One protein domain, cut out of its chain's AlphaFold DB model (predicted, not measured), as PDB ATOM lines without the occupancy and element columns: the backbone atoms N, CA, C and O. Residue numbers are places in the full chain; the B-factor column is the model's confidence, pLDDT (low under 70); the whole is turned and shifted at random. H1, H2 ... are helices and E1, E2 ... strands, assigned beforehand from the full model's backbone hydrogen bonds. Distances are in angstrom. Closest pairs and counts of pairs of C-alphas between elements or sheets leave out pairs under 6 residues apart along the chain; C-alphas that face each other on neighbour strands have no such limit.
ATOM      1  N   THR A 186      33.202 -29.527 -35.030       87.81
ATOM      2  CA  THR A 186      32.826 -28.692 -36.172       87.81
ATOM      3  C   THR A 186      33.695 -27.434 -36.212       87.81
ATOM      4  O   THR A 186      33.738 -26.647 -35.261       87.81
ATOM      5  N   HIS A 187      34.363 -27.243 -37.342       91.06
ATOM      6  CA  HIS A 187      35.257 -26.143 -37.670       91.06
ATOM      7  C   HIS A 187      34.746 -25.378 -38.894       91.06
ATOM      8  O   HIS A 187      34.043 -25.926 -39.740       91.06
ATOM      9  N   CYS A 188      35.124 -24.106 -38.999       91.56
ATOM     10  CA  CYS A 188      34.893 -23.299 -40.192       91.56
ATOM     11  C   CYS A 188      36.207 -23.172 -40.956       91.56
ATOM     12  O   CYS A 188      37.155 -22.588 -40.436       91.56
ATOM     13  N   LEU A 189      36.286 -23.693 -42.171       92.88
ATOM     14  CA  LEU A 189      37.475 -23.586 -43.011       92.88
ATOM     15  C   LEU A 189      37.287 -22.460 -44.010       92.88
ATOM     16  O   LEU A 189      36.369 -22.515 -44.819       92.88
ATOM     17  N   LEU A 190      38.153 -21.455 -43.965       90.69
ATOM     18  CA  LEU A 190      38.184 -20.346 -44.909       90.69
ATOM     19  C   LEU A 190      39.388 -20.529 -45.838       90.69
ATOM     20  O   LEU A 190      40.534 -20.472 -45.390       90.69
ATOM     21  N   PHE A 191      39.123 -20.775 -47.120       88.50
ATOM     22  CA  PHE A 191      40.143 -21.095 -48.127       88.50
ATOM     23  C   PHE A 191      40.823 -19.850 -48.669       88.50
ATOM     24  O   PHE A 191      40.331 -18.753 -48.470       88.50
ATOM     25  N   GLU A 192      41.942 -19.992 -49.369       82.75
ATOM     26  CA  GLU A 192      42.646 -18.863 -49.976       82.75
ATOM     27  C   GLU A 192      41.747 -18.052 -50.928       82.75
ATOM     28  O   GLU A 192      40.838 -18.586 -51.578       82.75
ATOM     29  N   LYS A 193      41.969 -16.730 -50.984       78.69
ATOM     30  CA  LYS A 193      41.231 -15.863 -51.911       78.69
ATOM     31  C   LYS A 193      41.472 -16.349 -53.334       78.69
ATOM     32  O   LYS A 193      42.589 -16.719 -53.674       78.69
ATOM     33  N   ASN A 194      40.432 -16.315 -54.164       68.44
ATOM     34  CA  ASN A 194      40.522 -16.714 -55.568       68.44
ATOM     35  C   ASN A 194      40.990 -18.161 -55.800       68.44
ATOM     36  O   ASN A 194      41.386 -18.463 -56.924       68.44
ATOM     37  N   LEU A 195      40.898 -19.052 -54.795       69.88
ATOM     38  CA  LEU A 195      41.157 -20.479 -54.987       69.88
ATOM     39  C   LEU A 195      40.328 -20.966 -56.188       69.88
ATOM     40  O   LEU A 195      39.089 -20.946 -56.114       69.88
ATOM     41  N   PRO A 196      40.975 -21.365 -57.302       65.12
ATOM     42  CA  PRO A 196      40.254 -21.753 -58.499       65.12
ATOM     43  C   PRO A 196      39.267 -22.870 -58.182       65.12
ATOM     44  O   PRO A 196      39.589 -23.810 -57.458       65.12
ATOM     45  N   GLU A 197      38.061 -22.780 -58.738       58.84
ATOM     46  CA  GLU A 197      36.948 -23.682 -58.413       58.84
ATOM     47  C   GLU A 197      37.332 -25.166 -58.543       58.84
ATOM     48  O   GLU A 197      36.925 -25.988 -57.733       58.84
ATOM     49  N   PHE A 198      38.196 -25.509 -59.500       60.78
ATOM     50  CA  PHE A 198      38.684 -26.878 -59.663       60.78
ATOM     51  C   PHE A 198      39.616 -27.339 -58.534       60.78
ATOM     52  O   PHE A 198      39.542 -28.493 -58.121       60.78
ATOM     53  N   LEU A 199      40.475 -26.456 -58.016       65.06
ATOM     54  CA  LEU A 199      41.367 -26.753 -56.891       65.06
ATOM     55  C   LEU A 199      40.571 -26.898 -55.602       65.06
ATOM     56  O   LEU A 199      40.845 -27.799 -54.813       65.06
ATOM     57  N   PHE A 200      39.528 -26.082 -55.443       74.56
ATOM     58  CA  PHE A 200      38.591 -26.230 -54.342       74.56
ATOM     59  C   PHE A 200      37.979 -27.637 -54.309       74.56
ATOM     60  O   PHE A 200      37.934 -28.245 -53.251       74.56
ATOM     61  N   LEU A 201      37.618 -28.231 -55.448       64.69
ATOM     62  CA  LEU A 201      37.069 -29.597 -55.482       64.69
ATOM     63  C   LEU A 201      38.073 -30.663 -55.033       64.69
ATOM     64  O   LEU A 201      37.715 -31.545 -54.256       64.69
ATOM     65  N   PHE A 202      39.327 -30.585 -55.489       70.69
ATOM     66  CA  PHE A 202      40.374 -31.503 -55.020       70.69
ATOM     67  C   PHE A 202      40.626 -31.347 -53.528       70.69
ATOM     68  O   PHE A 202      40.856 -32.328 -52.824       70.69
ATOM     69  N   CYS A 203      40.538 -30.114 -53.045       80.38
ATOM     70  CA  CYS A 203      40.595 -29.839 -51.631       80.38
ATOM     71  C   CYS A 203      39.426 -30.491 -50.873       80.38
ATOM     72  O   CYS A 203      39.670 -31.200 -49.906       80.38
ATOM     73  N   LEU A 204      38.181 -30.347 -51.340       80.50
ATOM     74  CA  LEU A 204      37.012 -30.997 -50.731       80.50
ATOM     75  C   LEU A 204      37.138 -32.524 -50.710       80.50
ATOM     76  O   LEU A 204      36.769 -33.155 -49.724       80.50
ATOM     77  N   GLN A 205      37.668 -33.114 -51.785       77.81
ATOM     78  CA  GLN A 205      37.911 -34.553 -51.852       77.81
ATOM     79  C   GLN A 205      38.975 -34.988 -50.841       77.81
ATOM     80  O   GLN A 205      38.811 -36.015 -50.194       77.81
ATOM     81  N   CYS A 206      40.051 -34.212 -50.699       81.44
ATOM     82  CA  CYS A 206      41.086 -34.494 -49.710       81.44
ATOM     83  C   CYS A 206      40.562 -34.370 -48.278       81.44
ATOM     84  O   CYS A 206      40.881 -35.197 -47.436       81.44
ATOM     85  N   LEU A 207      39.739 -33.353 -48.021       85.19
ATOM     86  CA  LEU A 207      39.099 -33.122 -46.729       85.19
ATOM     87  C   LEU A 207      38.009 -34.160 -46.409       85.19
ATOM     88  O   LEU A 207      37.410 -34.067 -45.350       85.19
ATOM     89  N   GLU A 208      37.715 -35.104 -47.311       84.56
ATOM     90  CA  GLU A 208      36.683 -36.139 -47.134       84.56
ATOM     91  C   GLU A 208      35.322 -35.576 -46.694       84.56
ATOM     92  O   GLU A 208      34.607 -36.159 -45.882       84.56
ATOM     93  N   ILE A 209      34.960 -34.415 -47.245       79.00
ATOM     94  CA  ILE A 209      33.765 -33.681 -46.826       79.00
ATOM     95  C   ILE A 209      32.512 -34.496 -47.147       79.00
ATOM     96  O   ILE A 209      32.221 -34.775 -48.313       79.00
ATOM     97  N   GLY A 210      31.762 -34.854 -46.111       71.94
ATOM     98  CA  GLY A 210      30.525 -35.611 -46.216       71.94
ATOM     99  C   GLY A 210      29.343 -34.820 -46.795       71.94
ATOM    100  O   GLY A 210      29.401 -33.639 -47.140       71.94
ATOM    101  N   GLU A 211      28.201 -35.504 -46.906       63.97
ATOM    102  CA  GLU A 211      26.965 -34.929 -47.461       63.97
ATOM    103  C   GLU A 211      26.291 -33.892 -46.539       63.97
ATOM    104  O   GLU A 211      25.309 -33.248 -46.934       63.97
ATOM    105  N   LYS A 212      26.726 -33.797 -45.277       67.12
ATOM    106  CA  LYS A 212      26.104 -32.939 -44.256       67.12
ATOM    107  C   LYS A 212      26.808 -31.597 -44.122       67.12
ATOM    108  O   LYS A 212      26.184 -30.646 -43.662       67.12
ATOM    109  N   GLU A 213      28.069 -31.529 -44.513       77.06
ATOM    110  CA  GLU A 213      28.862 -30.316 -44.505       77.06
ATOM    111  C   GLU A 213      28.374 -29.308 -45.544       77.06
ATOM    112  O   GLU A 213      27.967 -29.633 -46.663       77.06
ATOM    113  N   GLU A 214      28.438 -28.041 -45.160       77.44
ATOM    114  CA  GLU A 214      27.908 -26.931 -45.938       77.44
ATOM    115  C   GLU A 214      29.043 -26.115 -46.542       77.44
ATOM    116  O   GLU A 214      30.096 -25.936 -45.927       77.44
ATOM    117  N   ARG A 215      28.814 -25.601 -47.751       81.69
ATOM    118  CA  ARG A 215      29.801 -24.849 -48.529       81.69
ATOM    119  C   ARG A 215      29.224 -23.479 -48.859       81.69
ATOM    120  O   ARG A 215      28.121 -23.378 -49.396       81.69
ATOM    121  N   TYR A 216      29.989 -22.439 -48.578       79.38
ATOM    122  CA  TYR A 216      29.605 -21.050 -48.771       79.38
ATOM    123  C   TYR A 216      30.591 -20.379 -49.715       79.38
ATOM    124  O   TYR A 216      31.800 -20.552 -49.583       79.38
ATOM    125  N   LEU A 217      30.077 -19.601 -50.665       78.00
ATOM    126  CA  LEU A 217      30.896 -18.700 -51.470       78.00
ATOM    127  C   LEU A 217      30.586 -17.282 -51.015       78.00
ATOM    128  O   LEU A 217      29.582 -16.706 -51.440       78.00
ATOM    129  N   ILE A 218      31.426 -16.756 -50.131       76.94
ATOM    130  CA  ILE A 218      31.263 -15.412 -49.583       76.94
ATOM    131  C   ILE A 218      32.041 -14.400 -50.417       76.94
ATOM    132  O   ILE A 218      33.053 -14.722 -51.044       76.94
ATOM    133  N   SER A 219      31.543 -13.170 -50.444       68.50
ATOM    134  CA  SER A 219      32.233 -12.014 -51.011       68.50
ATOM    135  C   SER A 219      32.379 -10.991 -49.906       68.50
ATOM    136  O   SER A 219      31.374 -10.610 -49.311       68.50
ATOM    137  N   ASN A 220      33.601 -10.542 -49.646       66.75
ATOM    138  CA  ASN A 220      33.816  -9.456 -48.703       66.75
ATOM    139  C   ASN A 220      33.100  -8.199 -49.242       66.75
ATOM    140  O   ASN A 220      33.354  -7.822 -50.380       66.75
ATOM    141  N   PRO A 221      32.217  -7.526 -48.488       54.16
ATOM    142  CA  PRO A 221      31.495  -6.353 -48.989       54.16
ATOM    143  C   PRO A 221      32.419  -5.218 -49.468       54.16
ATOM    144  O   PRO A 221      32.012  -4.406 -50.298       54.16
ATOM    145  N   HIS A 222      33.668  -5.178 -48.997       58.47
ATOM    146  CA  HIS A 222      34.660  -4.176 -49.395       58.47
ATOM    147  C   HIS A 222      35.614  -4.627 -50.512       58.47
ATOM    148  O   HIS A 222      36.401  -3.813 -50.994       58.47
ATOM    149  N   GLU A 223      35.564  -5.889 -50.948       60.66
ATOM    150  CA  GLU A 223      36.457  -6.426 -51.980       60.66
ATOM    151  C   GLU A 223      35.654  -7.229 -53.017       60.66
ATOM    152  O   GLU A 223      34.749  -7.985 -52.689       60.66
ATOM    153  N   SER A 224      35.996  -7.130 -54.303       55.94
ATOM    154  CA  SER A 224      35.352  -7.947 -55.350       55.94
ATOM    155  C   SER A 224      35.647  -9.448 -55.235       55.94
ATOM    156  O   SER A 224      35.068 -10.257 -55.969       55.94
ATOM    157  N   ASP A 225      36.566  -9.808 -54.346       67.81
ATOM    158  CA  ASP A 225      37.142 -11.133 -54.253       67.81
ATOM    159  C   ASP A 225      36.199 -12.080 -53.520       67.81
ATOM    160  O   ASP A 225      35.605 -11.764 -52.483       67.81
ATOM    161  N   ARG A 226      36.054 -13.274 -54.092       68.62
ATOM    162  CA  ARG A 226      35.249 -14.341 -53.510       68.62
ATOM    163  C   ARG A 226      36.144 -15.351 -52.830       68.62
ATOM    164  O   ARG A 226      37.242 -15.651 -53.304       68.62
ATOM    165  N   GLN A 227      35.632 -15.904 -51.746       81.88
ATOM    166  CA  GLN A 227      36.349 -16.866 -50.937       81.88
ATOM    167  C   GLN A 227      35.413 -18.018 -50.595       81.88
ATOM    168  O   GLN A 227      34.247 -17.816 -50.248       81.88
ATOM    169  N   TRP A 228      35.919 -19.237 -50.743       82.50
ATOM    170  CA  TRP A 228      35.187 -20.415 -50.313       82.50
ATOM    171  C   TRP A 228      35.296 -20.562 -48.801       82.50
ATOM    172  O   TRP A 228      36.364 -20.356 -48.218       82.50
ATOM    173  N   VAL A 229      34.193 -20.961 -48.180       86.56
ATOM    174  CA  VAL A 229      34.145 -21.379 -46.783       86.56
ATOM    175  C   VAL A 229      33.444 -22.713 -46.687       86.56
ATOM    176  O   VAL A 229      32.454 -22.945 -47.380       86.56
ATOM    177  N   VAL A 230      33.930 -23.585 -45.815       88.06
ATOM    178  CA  VAL A 230      33.302 -24.877 -45.570       88.06
ATOM    179  C   VAL A 230      33.122 -25.117 -44.081       88.06
ATOM    180  O   VAL A 230      34.048 -24.928 -43.295       88.06
ATOM    181  N   ARG A 231      31.924 -25.560 -43.698       87.56
ATOM    182  CA  ARG A 231      31.662 -26.151 -42.385       87.56
ATOM    183  C   ARG A 231      32.224 -27.568 -42.401       87.56
ATOM    184  O   ARG A 231      31.659 -28.424 -43.064       87.56
ATOM    185  N   TYR A 232      33.329 -27.792 -41.708       90.06
ATOM    186  CA  TYR A 232      34.073 -29.049 -41.703       90.06
ATOM    187  C   TYR A 232      33.956 -29.723 -40.340       90.06
ATOM    188  O   TYR A 232      34.362 -29.143 -39.334       90.06
ATOM    189  N   THR A 233      33.407 -30.934 -40.290       87.75
ATOM    190  CA  THR A 233      33.266 -31.695 -39.044       87.75
ATOM    191  C   THR A 233      34.187 -32.903 -39.092       87.75
ATOM    192  O   THR A 233      33.943 -33.837 -39.844       87.75
ATOM    193  N   SER A 234      35.243 -32.894 -38.281       88.56
ATOM    194  CA  SER A 234      36.250 -33.958 -38.276       88.56
ATOM    195  C   SER A 234      36.817 -34.183 -36.875       88.56
ATOM    196  O   SER A 234      36.702 -33.321 -35.998       88.56
ATOM    197  N   SER A 235      37.382 -35.368 -36.635       87.94
ATOM    198  CA  SER A 235      38.232 -35.627 -35.465       87.94
ATOM    199  C   SER A 235      39.691 -35.226 -35.710       87.94
ATOM    200  O   SER A 235      40.462 -35.141 -34.753       87.94
ATOM    201  N   GLU A 236      40.072 -34.936 -36.961       86.50
ATOM    202  CA  GLU A 236      41.425 -34.501 -37.300       86.50
ATOM    203  C   GLU A 236      41.771 -33.147 -36.671       86.50
ATOM    204  O   GLU A 236      40.953 -32.226 -36.594       86.50
ATOM    205  N   THR A 237      43.030 -33.007 -36.251       88.50
ATOM    206  CA  THR A 237      43.544 -31.712 -35.813       88.50
ATOM    207  C   THR A 237      43.782 -30.797 -37.012       88.50
ATOM    208  O   THR A 237      44.109 -31.275 -38.104       88.50
ATOM    209  N   PRO A 238      43.707 -29.471 -36.818       88.69
ATOM    210  CA  PRO A 238      43.991 -28.524 -37.885       88.69
ATOM    211  C   PRO A 238      45.360 -28.711 -38.555       88.69
ATOM    212  O   PRO A 238      45.492 -28.558 -39.770       88.69
ATOM    213  N   GLU A 239      46.378 -29.086 -37.779       86.75
ATOM    214  CA  GLU A 239      47.716 -29.398 -38.272       86.75
ATOM    215  C   GLU A 239      47.738 -30.683 -39.108       86.75
ATOM    216  O   GLU A 239      48.382 -30.701 -40.155       86.75
ATOM    217  N   GLY A 240      47.016 -31.728 -38.682       87.69
ATOM    218  CA  GLY A 240      46.901 -32.989 -39.419       87.69
ATOM    219  C   GLY A 240      46.197 -32.796 -40.760       87.69
ATOM    220  O   GLY A 240      46.727 -33.176 -41.801       87.69
ATOM    221  N   THR A 241      45.074 -32.080 -40.764       87.44
ATOM    222  CA  THR A 241      44.368 -31.728 -42.000       87.44
ATOM    223  C   THR A 241      45.232 -30.857 -42.920       87.44
ATOM    224  O   THR A 241      45.262 -31.075 -44.130       87.44
ATOM    225  N   MET A 242      45.991 -29.891 -42.384       84.56
ATOM    226  CA  MET A 242      46.918 -29.087 -43.193       84.56
ATOM    227  C   MET A 242      48.070 -29.928 -43.760       84.56
ATOM    228  O   MET A 242      48.503 -29.708 -44.890       84.56
ATOM    229  N   GLN A 243      48.557 -30.912 -43.008       81.25
ATOM    230  CA  GLN A 243      49.584 -31.839 -43.469       81.25
ATOM    231  C   GLN A 243      49.066 -32.746 -44.594       81.25
ATOM    232  O   GLN A 243      49.777 -32.964 -45.575       81.25
ATOM    233  N   ASN A 244      47.826 -33.222 -44.481       82.25
ATOM    234  CA  ASN A 244      47.200 -34.110 -45.459       82.25
ATOM    235  C   ASN A 244      46.764 -33.353 -46.725       82.25
ATOM    236  O   ASN A 244      47.016 -33.805 -47.843       82.25
ATOM    237  N   CYS A 245      46.156 -32.175 -46.559       84.69
ATOM    238  CA  CYS A 245      45.431 -31.479 -47.624       84.69
ATOM    239  C   CYS A 245      45.954 -30.088 -47.972       84.69
ATOM    240  O   CYS A 245      45.565 -29.541 -49.003       84.69
ATOM    241  N   GLY A 246      46.877 -29.513 -47.198       81.31
ATOM    242  CA  GLY A 246      47.374 -28.150 -47.422       81.31
ATOM    243  C   GLY A 246      47.989 -27.942 -48.807       81.31
ATOM    244  O   GLY A 246      47.813 -26.891 -49.416       81.31
ATOM    245  N   SER A 247      48.628 -28.970 -49.375       72.81
ATOM    246  CA  SER A 247      49.196 -28.879 -50.730       72.81
ATOM    247  C   SER A 247      48.155 -28.801 -51.858       72.81
ATOM    248  O   SER A 247      48.493 -28.375 -52.959       72.81
ATOM    249  N   LEU A 248      46.912 -29.211 -51.585       75.62
ATOM    250  CA  LEU A 248      45.770 -29.157 -52.502       75.62
ATOM    251  C   LEU A 248      44.871 -27.950 -52.242       75.62
ATOM    252  O   LEU A 248      44.308 -27.374 -53.169       75.62
ATOM    253  N   CYS A 249      44.721 -27.600 -50.970       79.94
ATOM    254  CA  CYS A 249      43.812 -26.569 -50.499       79.94
ATOM    255  C   CYS A 249      44.432 -25.170 -50.452       79.94
ATOM    256  O   CYS A 249      43.702 -24.200 -50.243       79.94
ATOM    257  N   GLY A 250      45.756 -25.066 -50.605       81.62
ATOM    258  CA  GLY A 250      46.484 -23.832 -50.337       81.62
ATOM    259  C   GLY A 250      46.405 -23.456 -48.858       81.62
ATOM    260  O   GLY A 250      46.298 -24.312 -47.973       81.62
ATOM    261  N   ASN A 251      46.442 -22.155 -48.577       83.31
ATOM    262  CA  ASN A 251      46.328 -21.664 -47.209       83.31
ATOM    263  C   ASN A 251      44.879 -21.778 -46.698       83.31
ATOM    264  O   ASN A 251      44.001 -21.016 -47.103       83.31
ATOM    265  N   ILE A 252      44.637 -22.693 -45.754       88.19
ATOM    266  CA  ILE A 252      43.358 -22.815 -45.036       88.19
ATOM    267  C   ILE A 252      43.445 -22.067 -43.705       88.19
ATOM    268  O   ILE A 252      44.291 -22.370 -42.857       88.19
ATOM    269  N   LYS A 253      42.540 -21.112 -43.486       91.00
ATOM    270  CA  LYS A 253      42.347 -20.493 -42.173       91.00
ATOM    271  C   LYS A 253      41.234 -21.201 -41.411       91.00
ATOM    272  O   LYS A 253      40.214 -21.570 -41.986       91.00
ATOM    273  N   TRP A 254      41.422 -21.343 -40.107       91.81
ATOM    274  CA  TRP A 254      40.537 -22.106 -39.237       91.81
ATOM    275  C   TRP A 254      39.736 -21.193 -38.317       91.81
ATOM    276  O   TRP A 254      40.285 -20.355 -37.599       91.81
ATOM    277  N   GLY A 255      38.428 -21.398 -38.333       90.81
ATOM    278  CA  GLY A 255      37.448 -20.799 -37.445       90.81
ATOM    279  C   GLY A 255      36.759 -21.861 -36.588       90.81
ATOM    280  O   GLY A 255      36.804 -23.064 -36.856       90.81
ATOM    281  N   SER A 256      36.115 -21.404 -35.522       89.50
ATOM    282  CA  SER A 256      35.221 -22.223 -34.698       89.50
ATOM    283  C   SER A 256      33.861 -22.433 -35.381       89.50
ATOM    284  O   SER A 256      33.543 -21.756 -36.354       89.50
ATOM    285  N   SER A 257      33.015 -23.304 -34.824       84.75
ATOM    286  CA  SER A 257      31.614 -23.460 -35.258       84.75
ATOM    287  C   SER A 257      30.835 -22.128 -35.297       84.75
ATOM    288  O   SER A 257      30.069 -21.890 -36.224       84.75
ATOM    289  N   ALA A 258      31.127 -21.191 -34.384       82.12
ATOM    290  CA  ALA A 258      30.516 -19.855 -34.405       82.12
ATOM    291  C   ALA A 258      30.875 -19.044 -35.667       82.12
ATOM    292  O   ALA A 258      30.065 -18.250 -36.138       82.12
ATOM    293  N   HIS A 259      32.057 -19.276 -36.252       87.12
ATOM    294  CA  HIS A 259      32.424 -18.662 -37.529       87.12
ATOM    295  C   HIS A 259      31.610 -19.255 -38.689       87.12
ATOM    296  O   HIS A 259      31.272 -18.517 -39.609       87.12
ATOM    297  N   CYS A 260      31.250 -20.549 -38.646       84.69
ATOM    298  CA  CYS A 260      30.350 -21.146 -39.644       84.69
ATOM    299  C   CYS A 260      28.995 -20.448 -39.620       84.69
ATOM    300  O   CYS A 260      28.462 -20.104 -40.669       84.69
ATOM    301  N   ASP A 261      28.460 -20.228 -38.419       79.81
ATOM    302  CA  ASP A 261      27.169 -19.570 -38.241       79.81
ATOM    303  C   ASP A 261      27.228 -18.119 -38.757       79.81
ATOM    304  O   ASP A 261      26.338 -17.693 -39.490       79.81
ATOM    305  N   ALA A 262      28.312 -17.387 -38.466       80.31
ATOM    306  CA  ALA A 262      28.546 -16.034 -38.978       80.31
ATOM    307  C   ALA A 262      28.585 -15.979 -40.516       80.31
ATOM    308  O   ALA A 262      27.888 -15.177 -41.135       80.31
ATOM    309  N   VAL A 263      29.366 -16.868 -41.135       81.75
ATOM    310  CA  VAL A 263      29.507 -16.993 -42.594       81.75
ATOM    311  C   VAL A 263      28.184 -17.376 -43.249       81.75
ATOM    312  O   VAL A 263      27.834 -16.844 -44.298       81.75
ATOM    313  N   HIS A 264      27.441 -18.302 -42.647       79.88
ATOM    314  CA  HIS A 264      26.143 -18.735 -43.148       79.88
ATOM    315  C   HIS A 264      25.137 -17.577 -43.155       79.88
ATOM    316  O   HIS A 264      24.400 -17.389 -44.126       79.88
ATOM    317  N   ILE A 265      25.137 -16.763 -42.096       76.25
ATOM    318  CA  ILE A 265      24.336 -15.539 -42.005       76.25
ATOM    319  C   ILE A 265      24.756 -14.553 -43.101       76.25
ATOM    320  O   ILE A 265      23.908 -14.128 -43.879       76.25
ATOM    321  N   ASP A 266      26.046 -14.245 -43.238       76.75
ATOM    322  CA  ASP A 266      26.558 -13.354 -44.292       76.75
ATOM    323  C   ASP A 266      26.143 -13.825 -45.703       76.75
ATOM    324  O   ASP A 266      25.547 -13.079 -46.484       76.75
ATOM    325  N   TYR A 267      26.335 -15.116 -45.988       75.56
ATOM    326  CA  TYR A 267      25.998 -15.740 -47.266       75.56
ATOM    327  C   TYR A 267      24.511 -15.636 -47.634       75.56
ATOM    328  O   TYR A 267      24.167 -15.366 -48.785       75.56
ATOM    329  N   THR A 268      23.628 -15.891 -46.668       68.50
ATOM    330  CA  THR A 268      22.170 -15.933 -46.885       68.50
ATOM    331  C   THR A 268      21.523 -14.565 -46.844       68.50
ATOM    332  O   THR A 268      20.586 -14.306 -47.596       68.50
ATOM    333  N   THR A 269      22.029 -13.665 -46.001       66.19
ATOM    334  CA  THR A 269      21.465 -12.324 -45.885       66.19
ATOM    335  C   THR A 269      21.668 -11.543 -47.181       66.19
ATOM    336  O   THR A 269      20.764 -10.809 -47.571       66.19
ATOM    337  N   THR A 270      22.810 -11.680 -47.881       58.06
ATOM    338  CA  THR A 270      23.212 -10.830 -49.034       58.06
ATOM    339  C   THR A 270      23.027  -9.316 -48.808       58.06
ATOM    340  O   THR A 270      23.150  -8.522 -49.740       58.06
ATOM    341  N   LEU A 271      22.736  -8.905 -47.573       55.66
ATOM    342  CA  LEU A 271      22.356  -7.562 -47.176       55.66
ATOM    343  C   LEU A 271      23.650  -6.845 -46.841       55.66
ATOM    344  O   LEU A 271      24.048  -6.767 -45.685       55.66
ATOM    345  N   SER A 272      24.300  -6.332 -47.882       53.47
ATOM    346  CA  SER A 272      25.547  -5.565 -47.787       53.47
ATOM    347  C   SER A 272      25.469  -4.342 -46.855       53.47
ATOM    348  O   SER A 272      26.506  -3.768 -46.547       53.47
ATOM    349  N   ASP A 273      24.274  -3.970 -46.380       58.19
ATOM    350  CA  ASP A 273      24.031  -2.722 -45.652       58.19
ATOM    351  C   ASP A 273      23.707  -2.892 -44.157       58.19
ATOM    352  O   ASP A 273      23.631  -1.893 -43.440       58.19
ATOM    353  N   LEU A 274      23.496  -4.116 -43.653       63.25
ATOM    354  CA  LEU A 274      23.221  -4.318 -42.225       63.25
ATOM    355  C   LEU A 274      24.511  -4.664 -41.470       63.25
ATOM    356  O   LEU A 274      25.141  -5.673 -41.785       63.25
ATOM    357  N   PRO A 275      24.897  -3.888 -40.439       67.75
ATOM    358  CA  PRO A 275      26.040  -4.236 -39.605       67.75
ATOM    359  C   PRO A 275      25.798  -5.598 -38.943       67.75
ATOM    360  O   PRO A 275      24.745  -5.788 -38.329       67.75
ATOM    361  N   LEU A 276      26.762  -6.523 -39.008       66.12
ATOM    362  CA  LEU A 276      26.696  -7.821 -38.310       66.12
ATOM    363  C   LEU A 276      26.406  -7.657 -36.806       66.12
ATOM    364  O   LEU A 276      25.691  -8.467 -36.220       66.12
ATOM    365  N   ASP A 277      26.859  -6.552 -36.212       69.38
ATOM    366  CA  ASP A 277      26.621  -6.185 -34.811       69.38
ATOM    367  C   ASP A 277      25.136  -5.943 -34.477       69.38
ATOM    368  O   ASP A 277      24.756  -5.919 -33.306       69.38
ATOM    369  N   SER A 278      24.291  -5.763 -35.499       73.38
ATOM    370  CA  SER A 278      22.837  -5.587 -35.382       73.38
ATOM    371  C   SER A 278      22.045  -6.891 -35.550       73.38
ATOM    372  O   SER A 278      20.810  -6.867 -35.605       73.38
ATOM    373  N   ILE A 279      22.736  -8.032 -35.649       76.69
ATOM    374  CA  ILE A 279      22.133  -9.356 -35.796       76.69
ATOM    375  C   ILE A 279      22.291 -10.134 -34.487       76.69
ATOM    376  O   ILE A 279      23.385 -10.301 -33.953       76.69
ATOM    377  N   SER A 280      21.173 -10.639 -33.974       78.94
ATOM    378  CA  SER A 280      21.106 -11.505 -32.799       78.94
ATOM    379  C   SER A 280      20.870 -12.955 -33.226       78.94
ATOM    380  O   SER A 280      20.061 -13.226 -34.121       78.94
ATOM    381  N   ILE A 281      21.564 -13.889 -32.569       80.88
ATOM    382  CA  ILE A 281      21.447 -15.328 -32.814       80.88
ATOM    383  C   ILE A 281      20.528 -15.960 -31.768       80.88
ATOM    384  O   ILE A 281      20.743 -15.853 -30.563       80.88
ATOM    385  N   LEU A 282      19.522 -16.695 -32.228       82.75
ATOM    386  CA  LEU A 282      18.524 -17.329 -31.379       82.75
ATOM    387  C   LEU A 282      18.619 -18.842 -31.531       82.75
ATOM    388  O   LEU A 282      18.427 -19.378 -32.617       82.75
ATOM    389  N   GLU A 283      18.872 -19.549 -30.438       87.38
ATOM    390  CA  GLU A 283      18.845 -21.008 -30.420       87.38
ATOM    391  C   GLU A 283      17.454 -21.486 -29.999       87.38
ATOM    392  O   GLU A 283      17.013 -21.266 -28.869       87.38
ATOM    393  N   VAL A 284      16.759 -22.168 -30.900       88.12
ATOM    394  CA  VAL A 284      15.437 -22.737 -30.665       88.12
ATOM    395  C   VAL A 284      15.537 -24.250 -30.555       88.12
ATOM    396  O   VAL A 284      15.787 -24.939 -31.537       88.12
ATOM    397  N   LYS A 285      15.275 -24.772 -29.362       90.75
ATOM    398  CA  LYS A 285      15.195 -26.202 -29.069       90.75
ATOM    399  C   LYS A 285      13.777 -26.720 -29.264       90.75
ATOM    400  O   LYS A 285      12.795 -26.064 -28.890       90.75
ATOM    401  N   TYR A 286      13.663 -27.933 -29.787       90.81
ATOM    402  CA  TYR A 286      12.390 -28.616 -29.972       90.81
ATOM    403  C   TYR A 286      12.531 -30.139 -29.847       90.81
ATOM    404  O   TYR A 286      13.572 -30.707 -30.163       90.81
ATOM    405  N   PRO A 287      11.472 -30.842 -29.415       89.38
ATOM    406  CA  PRO A 287      11.395 -32.290 -29.572       89.38
ATOM    407  C   PRO A 287      11.415 -32.676 -31.056       89.38
ATOM    408  O   PRO A 287      10.766 -32.012 -31.867       89.38
ATOM    409  N   LYS A 288      12.063 -33.794 -31.411       87.06
ATOM    410  CA  LYS A 288      12.170 -34.279 -32.804       87.06
ATOM    411  C   LYS A 288      10.821 -34.341 -33.536       87.06
ATOM    412  O   LYS A 288      10.720 -33.923 -34.685       87.06
ATOM    413  N   LEU A 289       9.771 -34.800 -32.848       89.62
ATOM    414  CA  LEU A 289       8.409 -34.901 -33.395       89.62
ATOM    415  C   LEU A 289       7.759 -33.533 -33.665       89.62
ATOM    416  O   LEU A 289       6.950 -33.410 -34.577       89.62
ATOM    417  N   ASN A 290       8.159 -32.493 -32.928       91.19
ATOM    418  CA  ASN A 290       7.569 -31.156 -33.003       91.19
ATOM    419  C   ASN A 290       8.427 -30.165 -33.803       91.19
ATOM    420  O   ASN A 290       8.085 -28.983 -33.863       91.19
ATOM    421  N   LYS A 291       9.519 -30.619 -34.442       88.25
ATOM    422  CA  LYS A 291      10.420 -29.779 -35.253       88.25
ATOM    423  C   LYS A 291       9.639 -28.868 -36.199       88.25
ATOM    424  O   LYS A 291       9.838 -27.662 -36.223       88.25
ATOM    425  N   GLN A 292       8.690 -29.431 -36.942       88.62
ATOM    426  CA  GLN A 292       7.902 -28.684 -37.926       88.62
ATOM    427  C   GLN A 292       7.042 -27.587 -37.310       88.62
ATOM    428  O   GLN A 292       7.033 -26.456 -37.795       88.62
ATOM    429  N   ASP A 293       6.331 -27.925 -36.242       90.50
ATOM    430  CA  ASP A 293       5.390 -27.016 -35.603       90.50
ATOM    431  C   ASP A 293       6.104 -25.920 -34.822       90.50
ATOM    432  O   ASP A 293       5.642 -24.777 -34.820       90.50
ATOM    433  N   CYS A 294       7.242 -26.245 -34.204       90.06
ATOM    434  CA  CYS A 294       8.095 -25.262 -33.558       90.06
ATOM    435  C   CYS A 294       8.667 -24.278 -34.581       90.06
ATOM    436  O   CYS A 294       8.444 -23.075 -34.447       90.06
ATOM    437  N   LEU A 295       9.321 -24.772 -35.641       87.19
ATOM    438  CA  LEU A 295       9.909 -23.911 -36.670       87.19
ATOM    439  C   LEU A 295       8.850 -23.020 -37.327       87.19
ATOM    440  O   LEU A 295       9.061 -21.820 -37.460       87.19
ATOM    441  N   ARG A 296       7.667 -23.565 -37.644       87.88
ATOM    442  CA  ARG A 296       6.548 -22.778 -38.184       87.88
ATOM    443  C   ARG A 296       6.076 -21.698 -37.207       87.88
ATOM    444  O   ARG A 296       5.779 -20.589 -37.639       87.88
ATOM    445  N   CYS A 297       6.000 -22.004 -35.911       88.06
ATOM    446  CA  CYS A 297       5.607 -21.033 -34.889       88.06
ATOM    447  C   CYS A 297       6.614 -19.882 -34.787       88.06
ATOM    448  O   CYS A 297       6.219 -18.717 -34.761       88.06
ATOM    449  N   VAL A 298       7.911 -20.200 -34.767       86.62
ATOM    450  CA  VAL A 298       8.971 -19.190 -34.686       86.62
ATOM    451  C   VAL A 298       8.976 -18.322 -35.937       86.62
ATOM    452  O   VAL A 298       8.898 -17.106 -35.809       86.62
ATOM    453  N   SER A 299       8.968 -18.925 -37.131       82.88
ATOM    454  CA  SER A 299       8.978 -18.198 -38.408       82.88
ATOM    455  C   SER A 299       7.734 -17.336 -38.644       82.88
ATOM    456  O   SER A 299       7.783 -16.396 -39.429       82.88
ATOM    457  N   PHE A 300       6.607 -17.641 -37.992       81.31
ATOM    458  CA  PHE A 300       5.416 -16.790 -38.052       81.31
ATOM    459  C   PHE A 300       5.608 -15.474 -37.289       81.31
ATOM    460  O   PHE A 300       5.085 -14.435 -37.681       81.31
ATOM    461  N   ASN A 301       6.351 -15.515 -36.183       75.38
ATOM    462  CA  ASN A 301       6.511 -14.368 -35.295       75.38
ATOM    463  C   ASN A 301       7.802 -13.586 -35.586       75.38
ATOM    464  O   ASN A 301       7.803 -12.355 -35.530       75.38
ATOM    465  N   LEU A 302       8.880 -14.283 -35.946       74.62
ATOM    466  CA  LEU A 302      10.141 -13.712 -36.409       74.62
ATOM    467  C   LEU A 302      10.286 -13.943 -37.907       74.62
ATOM    468  O   LEU A 302      10.326 -15.085 -38.365       74.62
ATOM    469  N   HIS A 303      10.475 -12.853 -38.647       68.06
ATOM    470  CA  HIS A 303      11.094 -12.935 -39.962       68.06
ATOM    471  C   HIS A 303      12.566 -13.262 -39.751       68.06
ATOM    472  O   HIS A 303      13.403 -12.378 -39.591       68.06
ATOM    473  N   ALA A 304      12.838 -14.559 -39.644       65.00
ATOM    474  CA  ALA A 304      14.186 -15.079 -39.620       65.00
ATOM    475  C   ALA A 304      14.883 -14.624 -40.897       65.00
ATOM    476  O   ALA A 304      14.349 -14.830 -41.988       65.00
ATOM    477  N   ILE A 305      16.057 -14.023 -40.755       63.44
ATOM    478  CA  ILE A 305      16.896 -13.754 -41.917       63.44
ATOM    479  C   ILE A 305      17.450 -15.084 -42.436       63.44
ATOM    480  O   ILE A 305      17.601 -15.264 -43.637       63.44
ATOM    481  N   ASN A 306      17.665 -16.044 -41.529       65.44
ATOM    482  CA  ASN A 306      18.016 -17.410 -41.875       65.44
ATOM    483  C   ASN A 306      17.668 -18.401 -40.744       65.44
ATOM    484  O   ASN A 306      17.599 -18.012 -39.572       65.44
ATOM    485  N   VAL A 307      17.436 -19.669 -41.103       67.88
ATOM    486  CA  VAL A 307      17.162 -20.790 -40.195       67.88
ATOM    487  C   VAL A 307      18.142 -21.920 -40.479       67.88
ATOM    488  O   VAL A 307      17.977 -22.669 -41.443       67.88
ATOM    489  N   HIS A 308      19.105 -22.087 -39.584       69.50
ATOM    490  CA  HIS A 308      20.065 -23.177 -39.636       69.50
ATOM    491  C   HIS A 308      19.650 -24.317 -38.703       69.50
ATOM    492  O   HIS A 308      19.109 -24.075 -37.624       69.50
ATOM    493  N   ASN A 309      19.886 -25.570 -39.083       69.31
ATOM    494  CA  ASN A 309      19.724 -26.697 -38.159       69.31
ATOM    495  C   ASN A 309      21.080 -26.990 -37.527       69.31
ATOM    496  O   ASN A 309      22.068 -27.121 -38.243       69.31
ATOM    497  N   GLY A 310      21.126 -27.080 -36.198       66.00
ATOM    498  CA  GLY A 310      22.362 -27.440 -35.513       66.00
ATOM    499  C   GLY A 310      22.841 -28.847 -35.879       66.00
ATOM    500  O   GLY A 310      22.153 -29.604 -36.565       66.00
ATOM    501  N   ASP A 311      24.018 -29.215 -35.366       63.75
ATOM    502  CA  ASP A 311      24.595 -30.553 -35.582       63.75
ATOM    503  C   ASP A 311      23.713 -31.666 -34.978       63.75
ATOM    504  O   ASP A 311      23.757 -32.816 -35.420       63.75
ATOM    505  N   ASP A 312      22.866 -31.319 -34.001       69.12
ATOM    506  CA  ASP A 312      21.811 -32.189 -33.500       69.12
ATOM    507  C   ASP A 312      20.431 -31.757 -34.026       69.12
ATOM    508  O   ASP A 312      20.074 -30.583 -34.112       69.12
ATOM    509  N   ASP A 313      19.617 -32.748 -34.378       74.50
ATOM    510  CA  ASP A 313      18.283 -32.569 -34.965       74.50
ATOM    511  C   ASP A 313      17.232 -32.060 -33.947       74.50
ATOM    512  O   ASP A 313      16.023 -32.191 -34.169       74.50
ATOM    513  N   MET A 314      17.687 -31.539 -32.802       84.12
ATOM    514  CA  MET A 314      16.882 -31.136 -31.649       84.12
ATOM    515  C   MET A 314      16.899 -29.622 -31.419       84.12
ATOM    516  O   MET A 314      16.187 -29.127 -30.538       84.12
ATOM    517  N   HIS A 315      17.673 -28.871 -32.206       85.69
ATOM    518  CA  HIS A 315      17.618 -27.417 -32.207       85.69
ATOM    519  C   HIS A 315      17.872 -26.800 -33.587       85.69
ATOM    520  O   HIS A 315      18.444 -27.404 -34.491       85.69
ATOM    521  N   SER A 316      17.436 -25.553 -33.735       84.81
ATOM    522  CA  SER A 316      17.742 -24.698 -34.878       84.81
ATOM    523  C   SER A 316      18.220 -23.342 -34.407       84.81
ATOM    524  O   SER A 316      17.788 -22.839 -33.371       84.81
ATOM    525  N   ILE A 317      19.097 -22.745 -35.193       82.94
ATOM    526  CA  ILE A 317      19.647 -21.422 -34.977       82.94
ATOM    527  C   ILE A 317      18.933 -20.458 -35.924       82.94
ATOM    528  O   ILE A 317      18.775 -20.738 -37.109       82.94
ATOM    529  N   PHE A 318      18.479 -19.331 -35.395       83.19
ATOM    530  CA  PHE A 318      17.808 -18.278 -36.142       83.19
ATOM    531  C   PHE A 318      18.628 -16.999 -36.057       83.19
ATOM    532  O   PHE A 318      19.023 -16.596 -34.966       83.19
ATOM    533  N   ALA A 319      18.823 -16.332 -37.190       79.19
ATOM    534  CA  ALA A 319      19.355 -14.976 -37.223       79.19
ATOM    535  C   ALA A 319      18.207 -13.971 -37.347       79.19
ATOM    536  O   ALA A 319      17.330 -14.124 -38.202       79.19
ATOM    537  N   ALA A 320      18.197 -12.953 -36.491       77.50
ATOM    538  CA  ALA A 320      17.186 -11.903 -36.498       77.50
ATOM    539  C   ALA A 320      17.823 -10.539 -36.222       77.50
ATOM    540  O   ALA A 320      18.799 -10.449 -35.481       77.50
ATOM    541  N   THR A 321      17.257  -9.464 -36.777       75.31
ATOM    542  CA  THR A 321      17.707  -8.112 -36.423       75.31
ATOM    543  C   THR A 321      17.433  -7.844 -34.944       75.31
ATOM    544  O   THR A 321      16.399  -8.258 -34.409       75.31
ATOM    545  N   THR A 322      18.321  -7.110 -34.272       72.38
ATOM    546  CA  THR A 322      18.162  -6.766 -32.850       72.38
ATOM    547  C   THR A 322      16.822  -6.074 -32.584       72.38
ATOM    548  O   THR A 322      16.179  -6.331 -31.570       72.38
ATOM    549  N   GLN A 323      16.340  -5.263 -33.530       71.06
ATOM    550  CA  GLN A 323      15.033  -4.609 -33.445       71.06
ATOM    551  C   GLN A 323      13.865  -5.610 -33.506       71.06
ATOM    552  O   GLN A 323      12.905  -5.484 -32.744       71.06
ATOM    553  N   ALA A 324      13.940  -6.629 -34.372       71.88
ATOM    554  CA  ALA A 324      12.928  -7.684 -34.447       71.88
ATOM    555  C   ALA A 324      12.905  -8.544 -33.178       71.88
ATOM    556  O   ALA A 324      11.824  -8.924 -32.720       71.88
ATOM    557  N   VAL A 325      14.078  -8.801 -32.589       69.44
ATOM    558  CA  VAL A 325      14.191  -9.438 -31.275       69.44
ATOM    559  C   VAL A 325      13.512  -8.554 -30.231       69.44
ATOM    560  O   VAL A 325      12.484  -8.947 -29.694       69.44
ATOM    561  N   GLN A 326      13.969  -7.321 -30.013       72.69
ATOM    562  CA  GLN A 326      13.441  -6.438 -28.964       72.69
ATOM    563  C   GLN A 326      11.915  -6.246 -29.009       72.69
ATOM    564  O   GLN A 326      11.270  -6.264 -27.961       72.69
ATOM    565  N   LEU A 327      11.324  -6.101 -30.200       71.62
ATOM    566  CA  LEU A 327       9.891  -5.816 -30.347       71.62
ATOM    567  C   LEU A 327       8.982  -7.039 -30.183       71.62
ATOM    568  O   LEU A 327       7.829  -6.877 -29.793       71.62
ATOM    569  N   LYS A 328       9.452  -8.251 -30.508       69.12
ATOM    570  CA  LYS A 328       8.592  -9.450 -30.575       69.12
ATOM    571  C   LYS A 328       9.006 -10.578 -29.630       69.12
ATOM    572  O   LYS A 328       8.268 -11.552 -29.501       69.12
ATOM    573  N   TRP A 329      10.145 -10.464 -28.947       70.88
ATOM    574  CA  TRP A 329      10.741 -11.547 -28.153       70.88
ATOM    575  C   TRP A 329       9.824 -12.109 -27.064       70.88
ATOM    576  O   TRP A 329       9.622 -13.323 -26.976       70.88
ATOM    577  N   ASN A 330       9.242 -11.229 -26.246       68.00
ATOM    578  CA  ASN A 330       8.437 -11.639 -25.094       68.00
ATOM    579  C   ASN A 330       7.129 -12.329 -25.516       68.00
ATOM    580  O   ASN A 330       6.755 -13.349 -24.931       68.00
ATOM    581  N   ASP A 331       6.481 -11.842 -26.575       70.12
ATOM    582  CA  ASP A 331       5.247 -12.434 -27.109       70.12
ATOM    583  C   ASP A 331       5.502 -13.763 -27.838       70.12
ATOM    584  O   ASP A 331       4.697 -14.701 -27.765       70.12
ATOM    585  N   LEU A 332       6.664 -13.886 -28.481       67.19
ATOM    586  CA  LEU A 332       7.090 -15.081 -29.205       67.19
ATOM    587  C   LEU A 332       7.440 -16.230 -28.263       67.19
ATOM    588  O   LEU A 332       6.950 -17.353 -28.439       67.19
ATOM    589  N   LEU A 333       8.222 -15.936 -27.217       66.06
ATOM    590  CA  LEU A 333       8.503 -16.875 -26.135       66.06
ATOM    591  C   LEU A 333       7.207 -17.343 -25.488       66.06
ATOM    592  O   LEU A 333       7.039 -18.538 -25.265       66.06
ATOM    593  N   LYS A 334       6.265 -16.433 -25.225       73.88
ATOM    594  CA  LYS A 334       4.997 -16.803 -24.603       73.88
ATOM    595  C   LYS A 334       4.216 -17.765 -25.495       73.88
ATOM    596  O   LYS A 334       3.877 -18.851 -25.041       73.88
ATOM    597  N   THR A 335       4.002 -17.447 -26.767       80.25
ATOM    598  CA  THR A 335       3.130 -18.237 -27.658       80.25
ATOM    599  C   THR A 335       3.732 -19.590 -28.069       80.25
ATOM    600  O   THR A 335       3.070 -20.632 -27.987       80.25
ATOM    601  N   CYS A 336       5.008 -19.626 -28.467       81.69
ATOM    602  CA  CYS A 336       5.628 -20.865 -28.952       81.69
ATOM    603  C   CYS A 336       6.064 -21.810 -27.817       81.69
ATOM    604  O   CYS A 336       6.079 -23.029 -28.010       81.69
ATOM    605  N   LYS A 337       6.355 -21.276 -26.620       75.00
ATOM    606  CA  LYS A 337       6.669 -22.083 -25.428       75.00
ATOM    607  C   LYS A 337       5.404 -22.611 -24.744       75.00
ATOM    608  O   LYS A 337       5.366 -23.783 -24.381       75.00
ATOM    609  N   THR A 338       4.346 -21.801 -24.606       79.25
ATOM    610  CA  THR A 338       3.090 -22.251 -23.959       79.25
ATOM    611  C   THR A 338       2.357 -23.318 -24.761       79.25
ATOM    612  O   THR A 338       1.767 -24.223 -24.177       79.25
ATOM    613  N   SER A 339       2.462 -23.284 -26.092       78.81
ATOM    614  CA  SER A 339       1.890 -24.316 -26.966       78.81
ATOM    615  C   SER A 339       2.627 -25.665 -26.915       78.81
ATOM    616  O   SER A 339       2.230 -26.588 -27.623       78.81
ATOM    617  N   LYS A 340       3.692 -25.798 -26.102       79.56
ATOM    618  CA  LYS A 340       4.565 -26.988 -26.000       79.56
ATOM    619  C   LYS A 340       5.165 -27.445 -27.341       79.56
ATOM    620  O   LYS A 340       5.650 -28.569 -27.459       79.56
ATOM    621  N   LYS A 341       5.149 -26.577 -28.359       84.06
ATOM    622  CA  LYS A 341       5.716 -26.860 -29.683       84.06
ATOM    623  C   LYS A 341       7.239 -26.800 -29.634       84.06
ATOM    624  O   LYS A 341       7.898 -27.723 -30.101       84.06
ATOM    625  N   CYS A 342       7.786 -25.761 -29.005       88.62
ATOM    626  CA  CYS A 342       9.219 -25.609 -28.761       88.62
ATOM    627  C   CYS A 342       9.555 -25.963 -27.304       88.62
ATOM    628  O   CYS A 342       8.821 -25.582 -26.392       88.62
ATOM    629  N   SER A 343      10.664 -26.669 -27.072       87.12
ATOM    630  CA  SER A 343      11.125 -27.022 -25.719       87.12
ATOM    631  C   SER A 343      11.901 -25.885 -25.055       87.12
ATOM    632  O   SER A 343      11.887 -25.755 -23.831       87.12
ATOM    633  N   GLY A 344      12.529 -25.016 -25.845       85.69
ATOM    634  CA  GLY A 344      13.203 -23.828 -25.341       85.69
ATOM    635  C   GLY A 344      13.579 -22.878 -26.463       85.69
ATOM    636  O   GLY A 344      13.791 -23.295 -27.592       85.69
ATOM    637  N   VAL A 345      13.670 -21.594 -26.146       81.31
ATOM    638  CA  VAL A 345      14.297 -20.599 -27.015       81.31
ATOM    639  C   VAL A 345      15.262 -19.829 -26.134       81.31
ATOM    640  O   VAL A 345      14.871 -19.350 -25.067       81.31
ATOM    641  N   LYS A 346      16.527 -19.788 -26.533       83.62
ATOM    642  CA  LYS A 346      17.596 -19.108 -25.819       83.62
ATOM    643  C   LYS A 346      18.177 -18.054 -26.745       83.62
ATOM    644  O   LYS A 346      18.591 -18.372 -27.856       83.62
ATOM    645  N   ASP A 347      18.205 -16.816 -26.274       77.88
ATOM    646  CA  ASP A 347      18.998 -15.784 -26.925       77.88
ATOM    647  C   ASP A 347      20.469 -16.122 -26.683       77.88
ATOM    648  O   ASP A 347      20.936 -16.159 -25.538       77.88
ATOM    649  N   LYS A 348      21.187 -16.441 -27.757       75.56
ATOM    650  CA  LYS A 348      22.640 -16.402 -27.749       75.56
ATOM    651  C   LYS A 348      22.998 -14.978 -28.137       75.56
ATOM    652  O   LYS A 348      23.516 -14.729 -29.219       75.56
ATOM    653  N   SER A 349      22.759 -14.051 -27.212       61.03
ATOM    654  CA  SER A 349      23.073 -12.629 -27.372       61.03
ATOM    655  C   SER A 349      24.579 -12.364 -27.451       61.03
ATOM    656  O   SER A 349      25.012 -11.223 -27.307       61.03
TER     657      SER A 349
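AT A GLANCE: This is residues 186 to 349 of the 603 residues of an uncharacterized protein of Albugo candida (UniProt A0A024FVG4). Two lobes sit side by side along the longest axis, each a twisted sheet of four strands with two helices toward its far end, and H3 is packed between the two sheets. In one lobe H3 covers a face of the sheet E2 - E3 - E1 - E4, which H1 and H2 only graze; in the other, H4 and H5 cover the face of E6 - E7 - E5 - E8 opposite to H3. The 164 printed residues, with five named helices and eight named strands, run E1 H1 E2 E3 H2 E4 H3 E5 H4 E6 E7 H5 E8; both sheets are antiparallel and the class is mixed. The whole is compact, with a radius of gyration of the C-alphas of 17.8 A, and only just elongated, spanning 54 by 35 by 22 A.

IN THESE COORDINATES: Find C-alpha 186 at (32.826, -28.692, -36.172), where E1, residues 186 to 190, begins. Its sheet also holds E2, 215 to 219, E3, 226 to 234 and 24.9 A long, and E4, 253 to 256. H1 is 197 to 206, H2 238 to 249, and H3 257 to 269, 18.4 A. The second sheet has E5, 279 to 285, E6, 306 to 309, E7, 315 to 321, and E8, 344 to 348, ending at C-alpha 348 (22.640, -16.402, -27.749). H4 is 288 to 301, 20.8 A; H5 is 322 to 338, 23.4 A, with a kink of 62 degrees near residue 329.

HOW THE PARTS SIT: Look across the first sheet: N 216 and O 229 of the hairpin E2 and E3 are 2.8 A apart, N 189 and O 230 join E1 and E3 at 2.8 A, and N 188 and O 255 join E1 and E4 at 2.9 A, each within hydrogen-bond range. H3 runs across the strands at a height over the sheet of 8.3 A; its closest C-alphas to E1 are Cys 260 and Cys 188, 5.1 A. H1 and H2 touch at Cys 203 and Cys 249, 4.7 A between C-alphas, H2 with residues 244 to 249 alone. H3 is also on the second sheet, at a height of 9.2 A. There N 308 and O 317 of the hairpin E6 and E7, 2.8 A, N 282 and O 318 of E5 and E7, 2.8 A, and N 283 and O 346 of E5 and E8, 2.9 A, are within range. H4, over E7, and H5, over E5 and E8, run along the strands on the same face; they touch at a steep tilt of 44 degrees, opposite ways, with the C-alphas of Cys 297 and Cys 336 closest at 5.9 A. Every O i to N i+4 pair is within range in H1 and H3, against 6 of 8 in H2, 7 of 10 in H4 and 11 of 13 in H5.

THE WHOLE: The two C-alphas farthest apart, Ser 247 and Thr 338, are 53.7 A apart. The printed part has no cut, and no link is long. Its mean pLDDT is 77.8; look for values under 70 in, among others, residues 219 to 226, 268 to 277 and 303 to 312.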